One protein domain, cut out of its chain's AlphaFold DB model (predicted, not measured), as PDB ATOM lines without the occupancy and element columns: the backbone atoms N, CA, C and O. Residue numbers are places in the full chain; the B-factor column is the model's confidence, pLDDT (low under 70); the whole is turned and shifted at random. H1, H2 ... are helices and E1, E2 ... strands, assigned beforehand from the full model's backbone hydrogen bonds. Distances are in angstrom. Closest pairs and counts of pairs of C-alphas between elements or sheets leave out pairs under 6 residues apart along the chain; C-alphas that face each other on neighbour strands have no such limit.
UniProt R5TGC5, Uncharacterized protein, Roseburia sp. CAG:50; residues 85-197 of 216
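AT A GLANCE: This is residues 85 to 197 of the 216 residues of an uncharacterized protein of Roseburia sp. CAG:50 (UniProt R5TGC5). Two small antiparallel sheets share one helix: H1 packs on one face of E1-E2-E3-E6 and on one face of E4-E5-E7. H2 folds back from H1 as a helical hairpin. The printed part has 113 residues, with seven named strands, E1 to E7, then H1 and H2; the class is mixed, helices and strands. The whole is compact, with a radius of gyration of the C-alphas of 14.3 A and spans of 41 by 38 by 24 A.

HOW THE PARTS SIT: E1, residues 85 to 89, E2, residues 92 to 99, and E3, residues 102 to 109, form a meander of two hairpins, each strand the antiparallel neighbour of the one before; within hydrogen-bond range are N 87 and O 94, 2.9 A, and N 95 and O 106, 2.8 A. E6, residues 138 to 141, is antiparallel to E3, with N 107 and O 138 at 2.8 A. E4, residues 113 to 119, and E5, residues 124 to 129, form a hairpin, with N 117 and O 126 at 2.8 A; E7, residues 150 to 154, is antiparallel to E5, with N 127 and O 151 at 2.8 A. H1, residues 160 to 173, makes two layers with each sheet, a helix on one face, at heights of 9.8 A over the first and 9.9 A over the second. Its closest C-alphas to E4 are Ile 171 and Val 116, 5.9 A. H2, residues 182 to 197, touches H1 with residues 182 to 186 alone, closest at the C-alphas of Ile 182 and Leu 164, 6.9 A; they run opposite ways at 37 degrees, only just a steep tilt. H2 only grazes the second sheet. In H2 every O i to N i+4 pair is within hydrogen-bond range, in H1 7 of 10.

IN THESE COORDINATES: E1 begins at C-alpha 85, (152.661, 173.823, 225.139). E2 is 21.9 A long, E3 22.9 A, H1 20.8 A and H2 22.6 A, ending at C-alpha 197, (155.857, 195.385, 238.667).

THE WHOLE: The farthest C-alphas, Lys 134 and His 197, are 45.3 A apart. The printed part has no cut and no long link. Low-confidence residues, under 70, include 97 to 103 and 193 to 197.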
ATOM      1  N   VAL A  85     151.615 173.783 226.172       69.81
ATOM      2  CA  VAL A  85     152.661 173.823 225.139       69.81
ATOM      3  C   VAL A  85     152.138 174.463 223.854       69.81
ATOM      4  O   VAL A  85     151.245 173.928 223.199       69.81
ATOM      5  N   ILE A  86     152.737 175.591 223.471       77.25
ATOM      6  CA  ILE A  86     152.768 176.149 222.126       77.25
ATOM      7  C   ILE A  86     153.980 175.565 221.410       77.25
ATOM      8  O   ILE A  86     155.125 175.808 221.802       77.25
ATOM      9  N   SER A  87     153.736 174.839 220.329       81.56
ATOM     10  CA  SER A  87     154.773 174.369 219.416       81.56
ATOM     11  C   SER A  87     154.362 174.608 217.967       81.56
ATOM     12  O   SER A  87     153.197 174.857 217.652       81.56
ATOM     13  N   ILE A  88     155.347 174.577 217.074       83.25
ATOM     14  CA  ILE A  88     155.112 174.546 215.632       83.25
ATOM     15  C   ILE A  88     155.637 173.210 215.129       83.25
ATOM     16  O   ILE A  88     156.833 172.939 215.251       83.25
ATOM     17  N   GLU A  89     154.751 172.414 214.549       82.25
ATOM     18  CA  GLU A  89     155.041 171.110 213.951       82.25
ATOM     19  C   GLU A  89     154.368 171.062 212.582       82.25
ATOM     20  O   GLU A  89     153.187 171.383 212.483       82.25
ATOM     21  N   ASP A  90     155.113 170.715 211.529       82.38
ATOM     22  CA  ASP A  90     154.590 170.536 210.164       82.38
ATOM     23  C   ASP A  90     153.623 171.650 209.711       82.38
ATOM     24  O   ASP A  90     152.473 171.400 209.355       82.38
ATOM     25  N   GLU A  91     154.072 172.910 209.796       85.62
ATOM     26  CA  GLU A  91     153.277 174.101 209.425       85.62
ATOM     27  C   GLU A  91     151.939 174.235 210.178       85.62
ATOM     28  O   GLU A  91     150.969 174.826 209.699       85.62
ATOM     29  N   THR A  92     151.893 173.681 211.386       87.00
ATOM     30  CA  THR A  92     150.737 173.719 212.273       87.00
ATOM     31  C   THR A  92     151.160 174.327 213.599       87.00
ATOM     32  O   THR A  92     152.097 173.851 214.246       87.00
ATOM     33  N   LEU A  93     150.472 175.383 214.025       87.19
ATOM     34  CA  LEU A  93     150.578 175.892 215.384       87.19
ATOM     35  C   LEU A  93     149.762 174.973 216.289       87.19
ATOM     36  O   LEU A  93     148.534 174.942 216.210       87.19
ATOM     37  N   ARG A  94     150.451 174.231 217.149       84.62
ATOM     38  CA  ARG A  94     149.827 173.407 218.178       84.62
ATOM     39  C   ARG A  94     149.829 174.181 219.480       84.62
ATOM     40  O   ARG A  94     150.851 174.726 219.884       84.62
ATOM     41  N   CYS A  95     148.676 174.251 220.115       78.94
ATOM     42  CA  CYS A  95     148.477 174.838 221.426       78.94
ATOM     43  C   CYS A  95     147.748 173.806 222.277       78.94
ATOM     44  O   CYS A  95     146.636 173.404 221.944       78.94
ATOM     45  N   TYR A  96     148.380 173.382 223.361       72.00
ATOM     46  CA  TYR A  96     147.771 172.518 224.363       72.00
ATOM     47  C   TYR A  96     147.607 173.309 225.650       72.00
ATOM     48  O   TYR A  96     148.561 173.937 226.105       72.00
ATOM     49  N   GLN A  97     146.419 173.263 226.238       67.94
ATOM     50  CA  GLN A  97     146.107 173.891 227.513       67.94
ATOM     51  C   GLN A  97     145.405 172.868 228.403       67.94
ATOM     52  O   GLN A  97     144.457 172.214 227.986       67.94
ATOM     53  N   ALA A  98     145.852 172.734 229.647       56.16
ATOM     54  CA  ALA A  98     145.095 172.018 230.663       56.16
ATOM     55  C   ALA A  98     144.265 173.025 231.475       56.16
ATOM     56  O   ALA A  98     144.784 174.048 231.932       56.16
ATOM     57  N   VAL A  99     142.962 172.766 231.602       57.56
ATOM     58  CA  VAL A  99     142.006 173.572 232.371       57.56
ATOM     59  C   VAL A  99     141.371 172.671 233.429       57.56
ATOM     60  O   VAL A  99     140.302 172.091 233.224       57.56
ATOM     61  N   GLY A 100     142.044 172.521 234.575       59.56
ATOM     62  CA  GLY A 100     141.693 171.466 235.529       59.56
ATOM     63  C   GLY A 100     141.857 170.092 234.871       59.56
ATOM     64  O   GLY A 100     142.673 169.916 233.973       59.56
ATOM     65  N   ASN A 101     140.974 169.145 235.195       53.06
ATOM     66  CA  ASN A 101     141.052 167.768 234.682       53.06
ATOM     67  C   ASN A 101     140.760 167.601 233.171       53.06
ATOM     68  O   ASN A 101     140.609 166.466 232.712       53.06
ATOM     69  N   VAL A 102     140.592 168.682 232.403       55.03
ATOM     70  CA  VAL A 102     140.234 168.627 230.980       55.03
ATOM     71  C   VAL A 102     141.303 169.315 230.140       55.03
ATOM     72  O   VAL A 102     141.759 170.412 230.458       55.03
ATOM     73  N   TYR A 103     141.697 168.654 229.053       58.00
ATOM     74  CA  TYR A 103     142.651 169.185 228.089       58.00
ATOM     75  C   TYR A 103     141.912 169.864 226.938       58.00
ATOM     76  O   TYR A 103     141.048 169.271 226.287       58.00
ATOM     77  N   GLU A 104     142.289 171.106 226.681       71.75
ATOM     78  CA  GLU A 104     141.931 171.869 225.500       71.75
ATOM     79  C   GLU A 104     143.106 171.804 224.522       71.75
ATOM     80  O   GLU A 104     144.274 171.967 224.890       71.75
ATOM     81  N   SER A 105     142.810 171.520 223.259       74.19
ATOM     82  CA  SER A 105     143.819 171.433 222.209       74.19
ATOM     83  C   SER A 105     143.375 172.250 221.015       74.19
ATOM     84  O   SER A 105     142.231 172.162 220.576       74.19
ATOM     85  N   CYS A 106     144.295 173.027 220.474       78.88
ATOM     86  CA  CYS A 106     144.070 173.866 219.320       78.88
ATOM     87  C   CYS A 106     145.189 173.620 218.314       78.88
ATOM     88  O   CYS A 106     146.371 173.798 218.619       78.88
ATOM     89  N   TRP A 107     144.809 173.162 217.130       87.00
ATOM     90  CA  TRP A 107     145.687 172.883 216.007       87.00
ATOM     91  C   TRP A 107     145.301 173.825 214.875       87.00
ATOM     92  O   TRP A 107     144.266 173.661 214.237       87.00
ATOM     93  N   ILE A 108     146.129 174.839 214.644       87.62
ATOM     94  CA  ILE A 108     145.902 175.844 213.606       87.62
ATOM     95  C   ILE A 108     146.883 175.581 212.475       87.62
ATOM     96  O   ILE A 108     148.085 175.812 212.619       87.62
ATOM     97  N   HIS A 109     146.376 175.120 211.338       90.25
ATOM     98  CA  HIS A 109     147.181 174.980 210.133       90.25
ATOM     99  C   HIS A 109     147.448 176.350 209.515       90.25
ATOM    100  O   HIS A 109     146.534 177.157 209.349       90.25
ATOM    101  N   PHE A 110     148.694 176.609 209.117       90.06
ATOM    102  CA  PHE A 110     149.080 177.895 208.532       90.06
ATOM    103  C   PHE A 110     148.323 178.223 207.241       90.06
ATOM    104  O   PHE A 110     148.080 179.393 206.968       90.06
ATOM    105  N   SER A 111     147.894 177.203 206.490       89.75
ATOM    106  CA  SER A 111     147.067 177.361 205.287       89.75
ATOM    107  C   SER A 111     145.700 177.978 205.552       89.75
ATOM    108  O   SER A 111     145.090 178.524 204.638       89.75
ATOM    109  N   ASP A 112     145.205 177.848 206.778       90.44
ATOM    110  CA  ASP A 112     143.855 178.253 207.143       90.44
ATOM    111  C   ASP A 112     143.850 179.637 207.798       90.44
ATOM    112  O   ASP A 112     142.776 180.191 208.027       90.44
ATOM    113  N   ILE A 113     145.026 180.193 208.113       90.44
ATOM    114  CA  ILE A 113     145.173 181.516 208.718       90.44
ATOM    115  C   ILE A 113     144.805 182.572 207.680       90.44
ATOM    116  O   ILE A 113     145.412 182.660 206.619       90.44
ATOM    117  N   THR A 114     143.823 183.407 208.006       89.62
ATOM    118  CA  THR A 114     143.438 184.545 207.165       89.62
ATOM    119  C   THR A 114     144.065 185.839 207.658       89.62
ATOM    120  O   THR A 114     144.458 186.683 206.854       89.62
ATOM    121  N   ASP A 115     144.166 186.013 208.978       89.88
ATOM    122  CA  ASP A 115     144.718 187.226 209.574       89.88
ATOM    123  C   ASP A 115     145.415 186.937 210.908       89.88
ATOM    124  O   ASP A 115     145.060 186.012 211.641       89.88
ATOM    125  N   VAL A 116     146.409 187.758 211.234       89.31
ATOM    126  CA  VAL A 116     147.105 187.746 212.521       89.31
ATOM    127  C   VAL A 116     147.199 189.185 213.001       89.31
ATOM    128  O   VAL A 116     147.733 190.045 212.309       89.31
ATOM    129  N   MET A 117     146.710 189.452 214.210       89.31
ATOM    130  CA  MET A 117     146.726 190.781 214.820       89.31
ATOM    131  C   MET A 117     147.371 190.736 216.200       89.31
ATOM    132  O   MET A 117     147.205 189.777 216.950       89.31
ATOM    133  N   PHE A 118     148.044 191.814 216.600       86.19
ATOM    134  CA  PHE A 118     148.548 191.948 217.966       86.19
ATOM    135  C   PHE A 118     147.626 192.824 218.827       86.19
ATOM    136  O   PHE A 118     147.443 194.018 218.577       86.19
ATOM    137  N   ASN A 119     147.072 192.246 219.893       83.88
ATOM    138  CA  ASN A 119     146.287 192.960 220.889       83.88
ATOM    139  C   ASN A 119     147.194 193.533 221.987       83.88
ATOM    140  O   ASN A 119     147.519 192.866 222.971       83.88
ATOM    141  N   LYS A 120     147.516 194.823 221.856       79.19
ATOM    142  CA  LYS A 120     148.374 195.565 222.796       79.19
ATOM    143  C   LYS A 120     147.853 195.573 224.235       79.19
ATOM    144  O   LYS A 120     148.651 195.514 225.163       79.19
ATOM    145  N   LYS A 121     146.529 195.655 224.433       75.06
ATOM    146  CA  LYS A 121     145.926 195.739 225.777       75.06
ATOM    147  C   LYS A 121     146.081 194.437 226.551       75.06
ATOM    148  O   LYS A 121     146.296 194.470 227.755       75.06
ATOM    149  N   LYS A 122     145.935 193.308 225.857       72.62
ATOM    150  CA  LYS A 122     145.973 191.976 226.465       72.62
ATOM    151  C   LYS A 122     147.321 191.273 226.328       72.62
ATOM    152  O   LYS A 122     147.471 190.190 226.878       72.62
ATOM    153  N   GLN A 123     148.264 191.866 225.590       76.94
ATOM    154  CA  GLN A 123     149.539 191.241 225.229       76.94
ATOM    155  C   GLN A 123     149.328 189.845 224.626       76.94
ATOM    156  O   GLN A 123     149.868 188.841 225.084       76.94
ATOM    157  N   ALA A 124     148.461 189.792 223.619       83.00
ATOM    158  CA  ALA A 124     148.013 188.556 222.998       83.00
ATOM    159  C   ALA A 124     148.046 188.688 221.478       83.00
ATOM    160  O   ALA A 124     147.775 189.769 220.949       83.00
ATOM    161  N   PHE A 125     148.325 187.592 220.784       86.81
ATOM    162  CA  PHE A 125     148.101 187.504 219.348       86.81
ATOM    163  C   PHE A 125     146.698 186.970 219.094       86.81
ATOM    164  O   PHE A 125     146.258 186.008 219.716       86.81
ATOM    165  N   LEU A 126     145.990 187.634 218.194       88.12
ATOM    166  CA  LEU A 126     144.711 187.197 217.675       88.12
ATOM    167  C   LEU A 126     144.970 186.540 216.324       88.12
ATOM    168  O   LEU A 126     145.525 187.190 215.441       88.12
ATOM    169  N   ILE A 127     144.592 185.278 216.179       88.81
ATOM    170  CA  ILE A 127     144.695 184.533 214.927       88.81
ATOM    171  C   ILE A 127     143.281 184.341 214.403       88.81
ATOM    172  O   ILE A 127     142.435 183.776 215.097       88.81
ATOM    173  N   GLN A 128     143.022 184.827 213.198       88.38
ATOM    174  CA  GLN A 128     141.790 184.559 212.482       88.38
ATOM    175  C   GLN A 128     142.037 183.440 211.475       88.38
ATOM    176  O   GLN A 128     143.030 183.474 210.745       88.38
ATOM    177  N   ILE A 129     141.138 182.462 211.446       88.75
ATOM    178  CA  ILE A 129     141.163 181.357 210.488       88.75
ATOM    179  C   ILE A 129     139.948 181.410 209.566       88.75
ATOM    180  O   ILE A 129     138.951 182.073 209.857       88.75
ATOM    181  N   THR A 130     140.031 180.684 208.458       86.44
ATOM    182  CA  THR A 130     138.946 180.570 207.486       86.44
ATOM    183  C   THR A 130     137.678 179.961 208.100       86.44
ATOM    184  O   THR A 130     137.727 179.072 208.955       86.44
ATOM    185  N   GLU A 131     136.527 180.445 207.633       83.25
ATOM    186  CA  GLU A 131     135.198 179.893 207.938       83.25
ATOM    187  C   GLU A 131     134.848 178.687 207.044       83.25
ATOM    188  O   GLU A 131     133.773 178.107 207.179       83.25
ATOM    189  N   ASP A 132     135.735 178.299 206.116       82.62
ATOM    190  CA  ASP A 132     135.513 177.146 205.240       82.62
ATOM    191  C   ASP A 132     135.337 175.857 206.061       82.62
ATOM    192  O   ASP A 132     136.182 175.489 206.878       82.62
ATOM    193  N   GLN A 133     134.256 175.124 205.790       74.69
ATOM    194  CA  GLN A 133     133.977 173.816 206.390       74.69
ATOM    195  C   GLN A 133     135.031 172.754 206.036       74.69
ATOM    196  O   GLN A 133     135.093 171.715 206.686       74.69
ATOM    197  N   LYS A 134     135.863 172.993 205.013       82.44
ATOM    198  CA  LYS A 134     137.000 172.139 204.637       82.44
ATOM    199  C   LYS A 134     138.316 172.526 205.315       82.44
ATOM    200  O   LYS A 134     139.361 171.998 204.926       82.44
ATOM    201  N   ARG A 135     138.293 173.454 206.277       83.69
ATOM    202  CA  ARG A 135     139.484 173.821 207.051       83.69
ATOM    203  C   ARG A 135     140.092 172.589 207.719       83.69
ATOM    204  O   ARG A 135     139.380 171.687 208.150       83.69
ATOM    205  N   LYS A 136     141.418 172.565 207.791       86.06
ATOM    206  CA  LYS A 136     142.185 171.509 208.460       86.06
ATOM    207  C   LYS A 136     142.354 171.793 209.949       86.06
ATOM    208  O   LYS A 136     142.696 170.898 210.707       86.06
ATOM    209  N   SER A 137     142.181 173.051 210.348       84.88
ATOM    210  CA  SER A 137     142.375 173.511 211.718       84.88
ATOM    211  C   SER A 137     141.281 172.986 212.646       84.88
ATOM    212  O   SER A 137     140.089 173.148 212.372       84.88
ATOM    213  N   GLU A 138     141.694 172.401 213.766       84.31
ATOM    214  CA  GLU A 138     140.832 171.732 214.741       84.31
ATOM    215  C   GLU A 138     141.018 172.337 216.125       84.31
ATOM    216  O   GLU A 138     142.138 172.572 216.579       84.31
ATOM    217  N   ILE A 139     139.905 172.627 216.799       78.12
ATOM    218  CA  ILE A 139     139.922 173.365 218.061       78.12
ATOM    219  C   ILE A 139     138.924 172.728 219.002       78.12
ATOM    220  O   ILE A 139     137.721 172.757 218.757       78.12
ATOM    221  N   CYS A 140     139.449 172.147 220.073       73.12
ATOM    222  CA  CYS A 140     138.696 171.377 221.041       73.12
ATOM    223  C   CYS A 140     138.690 172.101 222.385       73.12
ATOM    224  O   CYS A 140     139.739 172.283 223.003       73.12
ATOM    225  N   VAL A 141     137.495 172.451 222.854       68.56
ATOM    226  CA  VAL A 141     137.241 173.056 224.167       68.56
ATOM    227  C   VAL A 141     136.391 172.082 224.951       68.56
ATOM    228  O   VAL A 141     135.351 171.641 224.465       68.56
ATOM    229  N   ASN A 142     136.832 171.694 226.145       66.94
ATOM    230  CA  ASN A 142     136.185 170.629 226.914       66.94
ATOM    231  C   ASN A 142     135.938 169.338 226.102       66.94
ATOM    232  O   ASN A 142     134.889 168.708 226.225       66.94
ATOM    233  N   SER A 143     136.887 168.973 225.231       66.88
ATOM    234  CA  SER A 143     136.771 167.834 224.304       66.88
ATOM    235  C   SER A 143     135.645 167.940 223.257       66.88
ATOM    236  O   SER A 143     135.284 166.936 222.646       66.88
ATOM    237  N   ILE A 144     135.110 169.140 223.015       69.06
ATOM    238  CA  ILE A 144     134.113 169.426 221.976       69.06
ATOM    239  C   ILE A 144     134.756 170.313 220.909       69.06
ATOM    240  O   ILE A 144     135.377 171.325 221.236       69.06
ATOM    241  N   LEU A 145     134.598 169.942 219.636       76.88
ATOM    242  CA  LEU A 145     135.070 170.745 218.509       76.88
ATOM    243  C   LEU A 145     134.248 172.039 218.404       76.88
ATOM    244  O   LEU A 145     133.019 171.990 218.360       76.88
ATOM    245  N   VAL A 146     134.923 173.184 218.342       75.31
ATOM    246  CA  VAL A 146     134.288 174.505 218.275       75.31
ATOM    247  C   VAL A 146     134.417 175.088 216.865       75.31
ATOM    248  O   VAL A 146     135.480 175.043 216.244       75.31
ATOM    249  N   GLU A 147     133.333 175.679 216.360       75.62
ATOM    250  CA  GLU A 147     133.267 176.305 215.026       75.62
ATOM    251  C   GLU A 147     133.777 177.755 214.991       75.62
ATOM    252  O   GLU A 147     133.697 178.424 213.965       75.62
ATOM    253  N   GLU A 148     134.331 178.259 216.093       76.56
ATOM    254  CA  GLU A 148     134.884 179.610 216.140       76.56
ATOM    255  C   GLU A 148     136.005 179.799 215.103       76.56
ATOM    256  O   GLU A 148     136.606 178.846 214.592       76.56
ATOM    257  N   ASN A 149     136.264 181.057 214.757       81.44
ATOM    258  CA  ASN A 149     137.217 181.450 213.723       81.44
ATOM    259  C   ASN A 149     138.209 182.529 214.186       81.44
ATOM    260  O   ASN A 149     139.082 182.916 213.415       81.44
ATOM    261  N   LEU A 150     138.094 183.013 215.427       83.44
ATOM    262  CA  LEU A 150     138.974 184.028 215.999       83.44
ATOM    263  C   LEU A 150     139.530 183.554 217.340       83.44
ATOM    264  O   LEU A 150     138.792 183.397 218.308       83.44
ATOM    265  N   PHE A 151     140.852 183.431 217.410       80.75
ATOM    266  CA  PHE A 151     141.547 182.816 218.536       80.75
ATOM    267  C   PHE A 151     142.489 183.782 219.211       80.75
ATOM    268  O   PHE A 151     143.277 184.455 218.552       80.75
ATOM    269  N   GLU A 152     142.430 183.835 220.537       81.88
ATOM    270  CA  GLU A 152     143.331 184.649 221.340       81.88
ATOM    271  C   GLU A 152     144.411 183.769 221.980       81.88
ATOM    272  O   GLU A 152     144.151 183.008 222.913       81.88
ATOM    273  N   VAL A 153     145.641 183.907 221.483       79.19
ATOM    274  CA  VAL A 153     146.831 183.218 221.988       79.19
ATOM    275  C   VAL A 153     147.631 184.180 222.862       79.19
ATOM    276  O   VAL A 153     148.120 185.214 222.393       79.19
ATOM    277  N   ARG A 154     147.779 183.856 224.150       76.50
ATOM    278  CA  ARG A 154     148.527 184.680 225.108       76.50
ATOM    279  C   ARG A 154     149.827 183.983 225.481       76.50
ATOM    280  O   ARG A 154     149.832 182.816 225.830       76.50
ATOM    281  N   GLY A 155     150.932 184.718 225.480       64.88
ATOM    282  CA  GLY A 155     152.255 184.169 225.805       64.88
ATOM    283  C   GLY A 155     152.598 184.176 227.287       64.88
ATOM    284  O   GLY A 155     153.775 184.212 227.614       64.88
ATOM    285  N   GLY A 156     151.603 184.231 228.178       62.38
ATOM    286  CA  GLY A 156     151.810 184.509 229.607       62.38
ATOM    287  C   GLY A 156     152.800 183.572 230.303       62.38
ATOM    288  O   GLY A 156     153.535 184.033 231.172       62.38
ATOM    289  N   ASN A 157     152.860 182.313 229.865       57.34
ATOM    290  CA  ASN A 157     153.685 181.261 230.463       57.34
ATOM    291  C   ASN A 157     155.009 181.027 229.708       57.34
ATOM    292  O   ASN A 157     155.820 180.193 230.099       57.34
ATOM    293  N   TYR A 158     155.248 181.769 228.625       63.81
ATOM    294  CA  TYR A 158     156.453 181.657 227.812       63.81
ATOM    295  C   TYR A 158     157.450 182.750 228.156       63.81
ATOM    296  O   TYR A 158     157.082 183.895 228.433       63.81
ATOM    297  N   LYS A 159     158.745 182.443 228.023       74.31
ATOM    298  CA  LYS A 159     159.733 183.516 227.897       74.31
ATOM    299  C   LYS A 159     159.368 184.348 226.675       74.31
ATOM    300  O   LYS A 159     159.114 183.794 225.605       74.31
ATOM    301  N   LEU A 160     159.380 185.671 226.832       78.19
ATOM    302  CA  LEU A 160     158.981 186.610 225.783       78.19
ATOM    303  C   LEU A 160     159.654 186.286 224.439       78.19
ATOM    304  O   LEU A 160     158.978 186.212 223.420       78.19
ATOM    305  N   ASP A 161     160.957 186.006 224.441       81.31
ATOM    306  CA  ASP A 161     161.697 185.678 223.219       81.31
ATOM    307  C   ASP A 161     161.273 184.352 222.579       81.31
ATOM    308  O   ASP A 161     161.253 184.241 221.355       81.31
ATOM    309  N   GLU A 162     160.936 183.336 223.374       81.31
ATOM    310  CA  GLU A 162     160.452 182.046 222.863       81.31
ATOM    311  C   GLU A 162     159.070 182.216 222.230       81.31
ATOM    312  O   GLU A 162     158.847 181.776 221.103       81.31
ATOM    313  N   PHE A 163     158.185 182.955 222.901       83.12
ATOM    314  CA  PHE A 163     156.862 183.284 222.383       83.12
ATOM    315  C   PHE A 163     156.931 184.093 221.083       83.12
ATOM    316  O   PHE A 163     156.280 183.760 220.092       83.12
ATOM    317  N   LEU A 164     157.758 185.141 221.052       86.56
ATOM    318  CA  LEU A 164     157.910 185.985 219.869       86.56
ATOM    319  C   LEU A 164     158.551 185.232 218.701       86.56
ATOM    320  O   LEU A 164     158.157 185.472 217.564       86.56
ATOM    321  N   LYS A 165     159.476 184.294 218.946       87.44
ATOM    322  CA  LYS A 165     160.047 183.437 217.889       87.44
ATOM    323  C   LYS A 165     158.997 182.557 217.217       87.44
ATOM    324  O   LYS A 165     159.072 182.350 216.007       87.44
ATOM    325  N   ILE A 166     158.033 182.042 217.981       87.25
ATOM    326  CA  ILE A 166     156.904 181.278 217.435       87.25
ATOM    327  C   ILE A 166     156.077 182.197 216.535       87.25
ATOM    328  O   ILE A 166     155.896 181.911 215.354       87.25
ATOM    329  N   PHE A 167     155.653 183.350 217.051       88.38
ATOM    330  CA  PHE A 167     154.796 184.262 216.295       88.38
ATOM    331  C   PHE A 167     155.489 184.924 215.107       88.38
ATOM    332  O   PHE A 167     154.840 185.171 214.097       88.38
ATOM    333  N   GLN A 168     156.807 185.104 215.144       89.06
ATOM    334  CA  GLN A 168     157.588 185.536 213.986       89.06
ATOM    335  C   GLN A 168     157.451 184.571 212.795       89.06
ATOM    336  O   GLN A 168     157.534 185.009 211.650       89.06
ATOM    337  N   LYS A 169     157.213 183.276 213.048       88.38
ATOM    338  CA  LYS A 169     156.927 182.286 212.001       88.38
ATOM    339  C   LYS A 169     155.461 182.266 211.571       88.38
ATOM    340  O   LYS A 169     155.201 181.915 210.432       88.38
ATOM    341  N   VAL A 170     154.525 182.630 212.448       88.62
ATOM    342  CA  VAL A 170     153.074 182.592 212.175       88.62
ATOM    343  C   VAL A 170     152.591 183.852 211.446       88.62
ATOM    344  O   VAL A 170     151.775 183.762 210.537       88.62
ATOM    345  N   ILE A 171     153.120 185.028 211.802       89.44
ATOM    346  CA  ILE A 171     152.722 186.332 211.237       89.44
ATOM    347  C   ILE A 171     152.732 186.374 209.699       89.44
ATOM    348  O   ILE A 171     151.774 186.913 209.151       89.44
ATOM    349  N   PRO A 172     153.738 185.824 208.983       88.69
ATOM    350  CA  PRO A 172     153.774 185.869 207.518       88.69
ATOM    351  C   PRO A 172     152.584 185.201 206.818       88.69
ATOM    352  O   PRO A 172     152.344 185.484 205.649       88.69
ATOM    353  N   TYR A 173     151.857 184.322 207.513       87.50
ATOM    354  CA  TYR A 173     150.671 183.649 206.982       87.50
ATOM    355  C   TYR A 173     149.393 184.474 207.152       87.50
ATOM    356  O   TYR A 173     148.396 184.200 206.497       87.50
ATOM    357  N   GLY A 174     149.413 185.509 207.994       84.19
ATOM    358  CA  GLY A 174     148.326 186.478 208.050       84.19
ATOM    359  C   GLY A 174     148.386 187.420 206.852       84.19
ATOM    360  O   GLY A 174     149.425 188.015 206.570       84.19
ATOM    361  N   HIS A 175     147.253 187.634 206.187       78.12
ATOM    362  CA  HIS A 175     147.143 188.609 205.098       78.12
ATOM    363  C   HIS A 175     146.868 190.035 205.599       78.12
ATOM    364  O   HIS A 175     146.334 190.868 204.865       78.12
ATOM    365  N   SER A 176     147.224 190.332 206.855       71.25
ATOM    366  CA  SER A 176     146.999 191.646 207.448       71.25
ATOM    367  C   SER A 176     147.712 192.736 206.657       71.25
ATOM    368  O   SER A 176     148.923 192.690 206.450       71.25
ATOM    369  N   ASN A 177     146.980 193.795 206.315       63.47
ATOM    370  CA  ASN A 177     147.570 195.008 205.742       63.47
ATOM    371  C   ASN A 177     148.376 195.821 206.774       63.47
ATOM    372  O   ASN A 177     149.013 196.811 206.416       63.47
ATOM    373  N   GLN A 178     148.331 195.443 208.057       67.25
ATOM    374  CA  GLN A 178     149.126 196.062 209.111       67.25
ATOM    375  C   GLN A 178     150.361 195.203 209.402       67.25
ATOM    376  O   GLN A 178     150.231 194.148 210.023       67.25
ATOM    377  N   PRO A 179     151.570 195.641 209.006       72.06
ATOM    378  CA  PRO A 179     152.780 194.902 209.322       72.06
ATOM    379  C   PRO A 179     152.982 194.870 210.840       72.06
ATOM    380  O   PRO A 179     153.076 195.910 211.499       72.06
ATOM    381  N   ILE A 180     153.050 193.663 211.401       82.94
ATOM    382  CA  ILE A 180     153.385 193.465 212.810       82.94
ATOM    383  C   ILE A 180     154.904 193.517 212.953       82.94
ATOM    384  O   ILE A 180     155.616 192.595 212.559       82.94
ATOM    385  N   ASP A 181     155.399 194.589 213.565       84.44
ATOM    386  CA  ASP A 181     156.799 194.695 213.966       84.44
ATOM    387  C   ASP A 181     157.025 193.984 215.311       84.44
ATOM    388  O   ASP A 181     156.621 194.469 216.371       84.44
ATOM    389  N   ILE A 182     157.692 192.827 215.264       85.25
ATOM    390  CA  ILE A 182     158.051 192.023 216.444       85.25
ATOM    391  C   ILE A 182     158.901 192.815 217.449       85.25
ATOM    392  O   ILE A 182     158.745 192.632 218.657       85.25
ATOM    393  N   GLU A 183     159.783 193.706 216.990       86.25
ATOM    394  CA  GLU A 183     160.628 194.514 217.876       86.25
ATOM    395  C   GLU A 183     159.782 195.524 218.657       86.25
ATOM    396  O   GLU A 183     159.946 195.709 219.867       86.25
ATOM    397  N   LEU A 184     158.817 196.143 217.975       86.06
ATOM    398  CA  LEU A 184     157.853 197.037 218.601       86.06
ATOM    399  C   LEU A 184     156.960 196.288 219.600       86.06
ATOM    400  O   LEU A 184     156.703 196.807 220.690       86.06
ATOM    401  N   VAL A 185     156.515 195.074 219.257       85.75
ATOM    402  CA  VAL A 185     155.749 194.202 220.162       85.75
ATOM    403  C   VAL A 185     156.560 193.884 221.418       85.75
ATOM    404  O   VAL A 185     156.035 194.039 222.521       85.75
ATOM    405  N   ARG A 186     157.844 193.523 221.279       86.88
ATOM    406  CA  ARG A 186     158.735 193.242 222.419       86.88
ATOM    407  C   ARG A 186     158.814 194.433 223.370       86.88
ATOM    408  O   ARG A 186     158.513 194.293 224.554       86.88
ATOM    409  N   LYS A 187     159.116 195.624 222.842       85.50
ATOM    410  CA  LYS A 187     159.204 196.863 223.637       85.50
ATOM    411  C   LYS A 187     157.893 197.191 224.350       85.50
ATOM    412  O   LYS A 187     157.907 197.587 225.514       85.50
ATOM    413  N   GLN A 188     156.758 197.028 223.666       82.62
ATOM    414  CA  GLN A 188     155.435 197.249 224.261       82.62
ATOM    415  C   GLN A 188     155.147 196.256 225.390       82.62
ATOM    416  O   GLN A 188     154.592 196.642 226.421       82.62
ATOM    417  N   TRP A 189     155.546 194.997 225.220       79.62
ATOM    418  CA  TRP A 189     155.355 193.963 226.227       79.62
ATOM    419  C   TRP A 189     156.200 194.220 227.477       79.62
ATOM    420  O   TRP A 189     155.670 194.247 228.590       79.62
ATOM    421  N   GLU A 190     157.495 194.483 227.296       81.88
ATOM    422  CA  GLU A 190     158.431 194.801 228.380       81.88
ATOM    423  C   GLU A 190     157.998 196.040 229.170       81.88
ATOM    424  O   GLU A 190     158.044 196.039 230.402       81.88
ATOM    425  N   ALA A 191     157.539 197.091 228.482       78.38
ATOM    426  CA  ALA A 191     157.054 198.309 229.125       78.38
ATOM    427  C   ALA A 191     155.841 198.039 230.028       78.38
ATOM    428  O   ALA A 191     155.771 198.548 231.150       78.38
ATOM    429  N   ALA A 192     154.904 197.207 229.574       71.25
ATOM    430  CA  ALA A 192     153.729 196.858 230.360       71.25
ATOM    431  C   ALA A 192     154.045 195.883 231.513       71.25
ATOM    432  O   ALA A 192     153.498 196.060 232.601       71.25
ATOM    433  N   MET A 193     154.994 194.951 231.352       69.12
ATOM    434  CA  MET A 193     155.515 194.146 232.472       69.12
ATOM    435  C   MET A 193     156.189 195.026 233.535       69.12
ATOM    436  O   MET A 193     155.927 194.877 234.728       69.12
ATOM    437  N   ARG A 194     157.002 196.003 233.112       63.19
ATOM    438  CA  ARG A 194     157.665 196.957 234.015       63.19
ATOM    439  C   ARG A 194     156.658 197.816 234.782       63.19
ATOM    440  O   ARG A 194     156.799 197.985 235.990       63.19
ATOM    441  N   MET A 195     155.623 198.315 234.103       59.72
ATOM    442  CA  MET A 195     154.515 199.039 234.739       59.72
ATOM    443  C   MET A 195     153.777 198.160 235.754       59.72
ATOM    444  O   MET A 195     153.504 198.618 236.859       59.72
ATOM    445  N   LYS A 196     153.505 196.889 235.434       59.81
ATOM    446  CA  LYS A 196     152.840 195.952 236.353       59.81
ATOM    447  C   LYS A 196     153.653 195.729 237.630       59.81
ATOM    448  O   LYS A 196     153.099 195.854 238.718       59.81
ATOM    449  N   HIS A 197     154.961 195.491 237.510       60.72
ATOM    450  CA  HIS A 197     155.857 195.385 238.667       60.72
ATOM    451  C   HIS A 197     155.908 196.674 239.493       60.72
ATOM    452  O   HIS A 197     155.873 196.613 240.721       60.72
TER     453      HIS A 197